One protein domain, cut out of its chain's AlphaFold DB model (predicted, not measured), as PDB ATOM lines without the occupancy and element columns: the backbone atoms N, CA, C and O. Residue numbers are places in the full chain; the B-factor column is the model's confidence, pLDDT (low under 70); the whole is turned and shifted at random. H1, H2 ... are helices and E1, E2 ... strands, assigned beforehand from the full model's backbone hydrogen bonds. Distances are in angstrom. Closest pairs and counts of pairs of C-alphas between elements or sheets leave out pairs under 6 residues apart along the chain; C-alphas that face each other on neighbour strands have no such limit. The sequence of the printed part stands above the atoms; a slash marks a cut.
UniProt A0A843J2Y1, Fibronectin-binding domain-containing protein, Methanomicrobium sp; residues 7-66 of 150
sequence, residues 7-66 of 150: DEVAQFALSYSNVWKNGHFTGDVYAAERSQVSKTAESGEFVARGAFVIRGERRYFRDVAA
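What this domain is: This is residues 7 to 66 of the 150 residues of the protein "Fibronectin-binding domain-containing protein" of Methanomicrobium sp (UniProt A0A843J2Y1). What does the model look like? It is a two-stranded hairpin, E1 and E2, with the helix H1 packed on one face of it, the short helix H2 near the beginning of E1, and a long looping arm with no named element, residues 32 to 58, reaching away from the other end of the strands and making much of the length. What is it made of? The printed part has 60 residues with two named helices and two named strands, in the order H1, H2, E1, E2; the sheet, in the order E1 - E2, is antiparallel, and the class is mixed, helices and strands, with under half of the residues in named elements. How large and how dense is it? It is loose, with a radius of gyration of the C-alphas of 13.7 A, and elongated, spanning 39 by 22 by 14 A.

How they stand to each other: How do the strands pair? E1, residues 26 to 31, and E2, residues 59 to 65, are antiparallel neighbours and a hairpin, with 158 degrees between their directions. N 29 and O 61 are 2.9 A apart and N 31 and O 59 are 2.8 A apart, both within hydrogen-bond range. Where is the longer helix? H1, residues 7 to 15, has its closest C-alphas to E1 at Ala 10 and Val 29, 6.0 A apart, and to E2 at Gln 11 and Val 64, 6.3 A apart. Where is the shorter helix? H2, residues 18 to 21, is close to H1 but not clearly touching, the closest C-alphas being those of Leu 14 and Trp 20, 7.1 A apart. The closest C-alphas of H2 and E1 are those of Val 19 and Gly 27, 6.7 A apart, and H2 and E2 are apart. What do the helix backbones show? In H1 every O i to N i+4 pair is within hydrogen-bond range; H2 is too short for such a pair, and its 1 pair of O i and N i+3 is within range.

Where its parts are: Where do the strands run? E1 begins with C-alpha 26 at (152.276, 118.023, 69.888) and is 16.5 A long; E2 is 16.7 A long and ends with C-alpha 65 at (152.526, 119.626, 74.053). Where are the helices? H1 begins with C-alpha 7 at (147.194, 118.183, 81.831) and is 12.0 A long, and H2 is 4.6 A long.

The domain as a whole: Which points are farthest apart? The C-alphas of Phe 25 and Ser 43 are, at 39.3 A. Which links are long? The link from E1 to E2, 27 residues, is long, and inside it residues 37 to 38 pair with residues 53 to 54, antiparallel; the links H1 to H2 and H2 to E1 are tight. Is anything missing or uncertain? The printed part has no cut, its mean pLDDT is 93.8, and no printed residue is under 70.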
ATOM      1  N   ASP A   7     146.187 117.655  82.752       96.12
ATOM      2  CA  ASP A   7     147.194 118.183  81.831       96.12
ATOM      3  C   ASP A   7     148.552 117.501  82.041       96.12
ATOM      4  O   ASP A   7     149.220 117.121  81.080       96.12
ATOM      5  N   GLU A   8     148.923 117.236  83.300       97.56
ATOM      6  CA  GLU A   8     150.143 116.498  83.643       97.56
ATOM      7  C   GLU A   8     150.068 115.049  83.155       97.56
ATOM      8  O   GLU A   8     151.015 114.532  82.563       97.56
ATOM      9  N   VAL A   9     148.920 114.394  83.349       97.31
ATOM     10  CA  VAL A   9     148.695 113.018  82.881       97.31
ATOM     11  C   VAL A   9     148.771 112.937  81.356       97.31
ATOM     12  O   VAL A   9     149.401 112.023  80.821       97.31
ATOM     13  N   ALA A  10     148.159 113.891  80.653       97.81
ATOM     14  CA  ALA A  10     148.175 113.943  79.200       97.81
ATOM     15  C   ALA A  10     149.594 114.192  78.670       97.81
ATOM     16  O   ALA A  10     150.061 113.443  77.810       97.81
ATOM     17  N   GLN A  11     150.314 115.171  79.230       98.25
ATOM     18  CA  GLN A  11     151.705 115.447  78.862       98.25
ATOM     19  C   GLN A  11     152.614 114.240  79.126       98.25
ATOM     20  O   GLN A  11     153.449 113.915  78.280       98.25
ATOM     21  N   PHE A  12     152.442 113.542  80.256       98.12
ATOM     22  CA  PHE A  12     153.198 112.324  80.560       98.12
ATOM     23  C   PHE A  12     152.971 111.246  79.498       98.12
ATOM     24  O   PHE A  12     153.927 110.715  78.930       98.12
ATOM     25  N   ALA A  13     151.703 110.939  79.211       97.94
ATOM     26  CA  ALA A  13     151.335 109.911  78.247       97.94
ATOM     27  C   ALA A  13     151.862 110.233  76.843       97.94
ATOM     28  O   ALA A  13     152.389 109.349  76.170       97.94
ATOM     29  N   LEU A  14     151.764 111.496  76.418       98.31
ATOM     30  CA  LEU A  14     152.267 111.940  75.124       98.31
ATOM     31  C   LEU A  14     153.796 111.845  75.045       98.31
ATOM     32  O   LEU A  14     154.332 111.328  74.061       98.31
ATOM     33  N   SER A  15     154.497 112.301  76.086       98.00
ATOM     34  CA  SER A  15     155.958 112.422  76.076       98.00
ATOM     35  C   SER A  15     156.673 111.072  76.080       98.00
ATOM     36  O   SER A  15     157.744 110.955  75.502       98.00
ATOM     37  N   TYR A  16     156.064 110.021  76.636       97.81
ATOM     38  CA  TYR A  16     156.595 108.651  76.570       97.81
ATOM     39  C   TYR A  16     156.012 107.810  75.418       97.81
ATOM     40  O   TYR A  16     156.094 106.580  75.436       97.81
ATOM     41  N   SER A  17     155.419 108.448  74.406       97.38
ATOM     42  CA  SER A  17     154.797 107.768  73.265       97.38
ATOM     43  C   SER A  17     155.629 107.857  71.980       97.38
ATOM     44  O   SER A  17     156.685 108.491  71.917       97.38
ATOM     45  N   ASN A  18     155.112 107.257  70.905       97.06
ATOM     46  CA  ASN A  18     155.693 107.411  69.573       97.06
ATOM     47  C   ASN A  18     155.639 108.853  69.044       97.06
ATOM     48  O   ASN A  18     156.377 109.158  68.116       97.06
ATOM     49  N   VAL A  19     154.803 109.733  69.612       97.12
ATOM     50  CA  VAL A  19     154.785 111.159  69.246       97.12
ATOM     51  C   VAL A  19     156.168 111.763  69.493       97.12
ATOM     52  O   VAL A  19     156.782 112.265  68.554       97.12
ATOM     53  N   TRP A  20     156.713 111.590  70.703       98.06
ATOM     54  CA  TRP A  20     158.079 112.009  71.013       98.06
ATOM     55  C   TRP A  20     159.106 111.263  70.167       98.06
ATOM     56  O   TRP A  20     159.970 111.883  69.552       98.06
ATOM     57  N   LYS A  21     158.991 109.929  70.088       97.19
ATOM     58  CA  LYS A  21     159.944 109.088  69.346       97.19
ATOM     59  C   LYS A  21     160.111 109.517  67.889       97.19
ATOM     60  O   LYS A  21     161.204 109.407  67.343       97.19
ATOM     61  N   ASN A  22     159.033 109.995  67.276       97.12
ATOM     62  CA  ASN A  22     159.008 110.447  65.890       97.12
ATOM     63  C   ASN A  22     159.353 111.942  65.736       97.12
ATOM     64  O   ASN A  22     159.276 112.465  64.629       97.12
ATOM     65  N   GLY A  23     159.726 112.635  66.817       96.62
ATOM     66  CA  GLY A  23     160.125 114.044  66.791       96.62
ATOM     67  C   GLY A  23     158.960 115.037  66.734       96.62
ATOM     68  O   GLY A  23     159.170 116.196  66.380       96.62
ATOM     69  N   HIS A  24     157.730 114.615  67.040       97.62
ATOM     70  CA  HIS A  24     156.573 115.508  67.048       97.62
ATOM     71  C   HIS A  24     156.448 116.249  68.379       97.62
ATOM     72  O   HIS A  24     156.542 115.652  69.450       97.62
ATOM     73  N   PHE A  25     156.171 117.549  68.294       97.50
ATOM     74  CA  PHE A  25     156.067 118.443  69.448       97.50
ATOM     75  C   PHE A  25     154.681 118.468  70.082       97.50
ATOM     76  O   PHE A  25     154.567 118.831  71.248       97.50
ATOM     77  N   THR A  26     153.635 118.087  69.351       98.19
ATOM     78  CA  THR A  26     152.276 118.023  69.888       98.19
ATOM     79  C   THR A  26     151.535 116.794  69.384       98.19
ATOM     80  O   THR A  26     151.933 116.156  68.404       98.19
ATOM     81  N   GLY A  27     150.464 116.428  70.082       97.94
ATOM     82  CA  GLY A  27     149.552 115.392  69.628       97.94
ATOM     83  C   GLY A  27     148.325 115.247  70.514       97.94
ATOM     84  O   GLY A  27     148.180 115.907  71.543       97.94
ATOM     85  N   ASP A  28     147.440 114.349  70.103       98.12
ATOM     86  CA  ASP A  28     146.193 114.096  70.812       98.12
ATOM     87  C   ASP A  28     146.335 112.913  71.772       98.12
ATOM     88  O   ASP A  28     146.865 111.856  71.423       98.12
ATOM     89  N   VAL A  29     145.789 113.072  72.973       98.00
ATOM     90  CA  VAL A  29     145.733 112.034  74.006       98.00
ATOM     91  C   VAL A  29     144.276 111.769  74.349       98.00
ATOM     92  O   VAL A  29     143.445 112.675  74.345       98.00
ATOM     93  N   TYR A  30     143.943 110.525  74.676       96.50
ATOM     94  CA  TYR A  30     142.658 110.226  75.291       96.50
ATOM     95  C   TYR A  30     142.835 109.417  76.569       96.50
ATOM     96  O   TYR A  30     143.768 108.627  76.704       96.50
ATOM     97  N   ALA A  31     141.898 109.602  77.491       95.50
ATOM     98  CA  ALA A  31     141.758 108.796  78.690       95.50
ATOM     99  C   ALA A  31     140.438 108.019  78.645       95.50
ATOM    100  O   ALA A  31     139.407 108.522  78.188       95.50
ATOM    101  N   ALA A  32     140.496 106.786  79.136       94.00
ATOM    102  CA  ALA A  32     139.351 105.912  79.324       94.00
ATOM    103  C   ALA A  32     139.426 105.283  80.718       94.00
ATOM    104  O   ALA A  32     140.509 105.041  81.259       94.00
ATOM    105  N   GLU A  33     138.273 105.022  81.314       92.69
ATOM    106  CA  GLU A  33     138.180 104.296  82.567       92.69
ATOM    107  C   GLU A  33     138.525 102.822  82.384       92.69
ATOM    108  O   GLU A  33     138.320 102.229  81.329       92.69
ATOM    109  N   ARG A  34     138.984 102.184  83.464       91.56
ATOM    110  CA  ARG A  34     139.276 100.746  83.469       91.56
ATOM    111  C   ARG A  34     138.076  99.903  83.018       91.56
ATOM    112  O   ARG A  34     138.270  98.923  82.311       91.56
ATOM    113  N   SER A  35     136.866 100.280  83.432       92.50
ATOM    114  CA  SER A  35     135.596  99.639  83.056       92.50
ATOM    115  C   SER A  35     135.329  99.676  81.547       92.50
ATOM    116  O   SER A  35     134.624  98.813  81.034       92.50
ATOM    117  N   GLN A  36     135.911 100.641  80.833       93.19
ATOM    118  CA  GLN A  36     135.748 100.829  79.392       93.19
ATOM    119  C   GLN A  36     136.725  99.993  78.562       93.19
ATOM    120  O   GLN A  36     136.554  99.893  77.348       93.19
ATOM    121  N   VAL A  37     137.750  99.405  79.188       92.88
ATOM    122  CA  VAL A  37     138.817  98.655  78.516       92.88
ATOM    123  C   VAL A  37     138.486  97.162  78.512       92.88
ATOM    124  O   VAL A  37     138.493  96.511  79.556       92.88
ATOM    125  N   SER A  38     138.270  96.588  77.329       90.44
ATOM    126  CA  SER A  38     138.028  95.154  77.132       90.44
ATOM    127  C   SER A  38     139.115  94.509  76.270       90.44
ATOM    128  O   SER A  38     139.631  95.119  75.337       90.44
ATOM    129  N   LYS A  39     139.448  93.247  76.559       88.44
ATOM    130  CA  LYS A  39     140.243  92.381  75.663       88.44
ATOM    131  C   LYS A  39     139.370  91.471  74.793       88.44
ATOM    132  O   LYS A  39     139.882  90.817  73.892       88.44
ATOM    133  N   THR A  40     138.078  91.397  75.097       86.19
ATOM    134  CA  THR A  40     137.134  90.487  74.453       86.19
ATOM    135  C   THR A  40     136.466  91.191  73.278       86.19
ATOM    136  O   THR A  40     135.893  92.272  73.448       86.19
ATOM    137  N   ALA A  41     136.548  90.563  72.105       83.31
ATOM    138  CA  ALA A  41     135.787  90.943  70.923       83.31
ATOM    139  C   ALA A  41     134.300  90.625  71.135       83.31
ATOM    140  O   ALA A  41     133.974  89.572  71.689       83.31
ATOM    141  N   GLU A  42     133.401  91.503  70.698       84.81
ATOM    142  CA  GLU A  42     131.990  91.128  70.574       84.81
ATOM    143  C   GLU A  42     131.763  90.268  69.321       84.81
ATOM    144  O   GLU A  42     132.648  90.106  68.477       84.81
ATOM    145  N   SER A  43     130.582  89.652  69.216       83.69
ATOM    146  CA  SER A  43     130.258  88.782  68.083       83.69
ATOM    147  C   SER A  43     130.398  89.542  66.759       83.69
ATOM    148  O   SER A  43     129.785  90.590  66.575       83.69
ATOM    149  N   GLY A  44     131.217  89.014  65.846       85.75
ATOM    150  CA  GLY A  44     131.511  89.640  64.553       85.75
ATOM    151  C   GLY A  44     132.687  90.624  64.559       85.75
ATOM    152  O   GLY A  44     133.096  91.064  63.487       85.75
ATOM    153  N   GLU A  45     133.276  90.934  65.716       87.50
ATOM    154  CA  GLU A  45     134.490  91.749  65.812       87.50
ATOM    155  C   GLU A  45     135.755  90.874  65.828       87.50
ATOM    156  O   GLU A  45     135.767  89.750  66.334       87.50
ATOM    157  N   PHE A  46     136.861  91.419  65.319       86.31
ATOM    158  CA  PHE A  46     138.194  90.840  65.482       86.31
ATOM    159  C   PHE A  46     139.063  91.780  66.316       86.31
ATOM    160  O   PHE A  46     139.195  92.963  66.002       86.31
ATOM    161  N   VAL A  47     139.702  91.244  67.357       86.75
ATOM    162  CA  VAL A  47     140.654  91.984  68.192       86.75
ATOM    163  C   VAL A  47     142.031  91.368  68.004       86.75
ATOM    164  O   VAL A  47     142.261  90.204  68.332       86.75
ATOM    165  N   ALA A  48     142.959  92.157  67.460       89.12
ATOM    166  CA  ALA A  48     144.329  91.716  67.248       89.12
ATOM    167  C   ALA A  48     145.028  91.398  68.579       89.12
ATOM    168  O   ALA A  48     144.746  91.990  69.624       89.12
ATOM    169  N   ARG A  49     145.996  90.478  68.544       87.19
ATOM    170  CA  ARG A  49     146.782  90.123  69.729       87.19
ATOM    171  C   ARG A  49     147.502  91.361  70.273       87.19
ATOM    172  O   ARG A  49     148.292  91.977  69.568       87.19
ATOM    173  N   GLY A  50     147.245  91.687  71.539       85.88
ATOM    174  CA  GLY A  50     147.813  92.861  72.214       85.88
ATOM    175  C   GLY A  50     146.974  94.137  72.095       85.88
ATOM    176  O   GLY A  50     147.300  95.120  72.755       85.88
ATOM    177  N   ALA A  51     145.889  94.124  71.317       88.50
ATOM    178  CA  ALA A  51     144.950  95.233  71.246       88.50
ATOM    179  C   ALA A  51     143.931  95.196  72.395       88.50
ATOM    180  O   ALA A  51     143.682  94.160  73.018       88.50
ATOM    181  N   PHE A  52     143.328  96.354  72.640       90.38
ATOM    182  CA  PHE A  52     142.229  96.544  73.575       90.38
ATOM    183  C   PHE A  52     141.097  97.278  72.864       90.38
ATOM    184  O   PHE A  52     141.340  98.137  72.016       90.38
ATOM    185  N   VAL A  53     139.864  96.963  73.239       91.38
ATOM    186  CA  VAL A  53     138.661  97.655  72.779       91.38
ATOM    187  C   VAL A  53     138.238  98.642  73.857       91.38
ATOM    188  O   VAL A  53     138.112  98.267  75.020       91.38
ATOM    189  N   ILE A  54     138.015  99.899  73.465       92.31
ATOM    190  CA  ILE A  54     137.532 100.957  74.359       92.31
ATOM    191  C   ILE A  54     136.067 101.241  74.054       92.31
ATOM    192  O   ILE A  54     135.770 101.765  72.974       92.31
ATOM    193  N   ARG A  55     135.176 100.932  75.001       91.19
ATOM    194  CA  ARG A  55     133.722 101.113  74.873       91.19
ATOM    195  C   ARG A  55     133.235 102.323  75.675       91.19
ATOM    196  O   ARG A  55     133.641 102.526  76.815       91.19
ATOM    197  N   GLY A  56     132.326 103.101  75.093       91.62
ATOM    198  CA  GLY A  56     131.776 104.313  75.709       91.62
ATOM    199  C   GLY A  56     132.581 105.584  75.417       91.62
ATOM    200  O   GLY A  56     133.453 105.606  74.547       91.62
ATOM    201  N   GLU A  57     132.238 106.659  76.127       92.94
ATOM    202  CA  GLU A  57     132.808 107.994  75.917       92.94
ATOM    203  C   GLU A  57     134.262 108.082  76.390       92.94
ATOM    204  O   GLU A  57     134.618 107.580  77.452       92.94
ATOM    205  N   ARG A  58     135.113 108.746  75.609       94.44
ATOM    206  CA  ARG A  58     136.519 108.969  75.959       94.44
ATOM    207  C   ARG A  58     136.718 110.438  76.268       94.44
ATOM    208  O   ARG A  58     136.182 111.295  75.570       94.44
ATOM    209  N   ARG A  59     137.563 110.729  77.252       95.31
ATOM    210  CA  ARG A  59     138.028 112.095  77.477       95.31
ATOM    211  C   ARG A  59     139.178 112.381  76.527       95.31
ATOM    212  O   ARG A  59     140.197 111.704  76.606       95.31
ATOM    213  N   TYR A  60     139.011 113.358  75.646       96.38
ATOM    214  CA  TYR A  60     140.034 113.762  74.683       96.38
ATOM    215  C   TYR A  60     140.762 115.022  75.152       96.38
ATOM    216  O   TYR A  60     140.132 115.989  75.571       96.38
ATOM    217  N   PHE A  61     142.081 115.010  75.005       97.69
ATOM    218  CA  PHE A  61     142.986 116.136  75.181       97.69
ATOM    219  C   PHE A  61     143.622 116.394  73.820       97.69
ATOM    220  O   PHE A  61     144.274 115.507  73.266       97.69
ATOM    221  N   ARG A  62     143.348 117.562  73.242       97.44
ATOM    222  CA  ARG A  62     143.797 117.918  71.893       97.44
ATOM    223  C   ARG A  62     145.011 118.822  71.972       97.44
ATOM    224  O   ARG A  62     145.082 119.632  72.891       97.44
ATOM    225  N   ASP A  63     145.906 118.682  70.998       97.31
ATOM    226  CA  ASP A  63     147.106 119.520  70.863       97.31
ATOM    227  C   ASP A  63     147.930 119.610  72.162       97.31
ATOM    228  O   ASP A  63     148.389 120.666  72.595       97.31
ATOM    229  N   VAL A  64     148.089 118.469  72.833       98.31
ATOM    230  CA  VAL A  64     148.919 118.370  74.033       98.31
ATOM    231  C   VAL A  64     150.368 118.563  73.610       98.31
ATOM    232  O   VAL A  64     150.823 117.917  72.669       98.31
ATOM    233  N   ALA A  65     151.107 119.420  74.310       97.69
ATOM    234  CA  ALA A  65     152.526 119.626  74.053       97.69
ATOM    235  C   ALA A  65     153.378 118.505  74.668       97.69
ATOM    236  O   ALA A  65     153.282 118.209  75.865       97.69
ATOM    237  N   ALA A  66     154.249 117.914  73.851       97.25
ATOM    238  CA  ALA A  66     155.294 117.008  74.295       97.25
ATOM    239  C   ALA A  66     156.332 117.804  75.082       97.25
ATOM    240  O   ALA A  66     156.850 118.820  74.623       97.25
TER     241      ALA A  66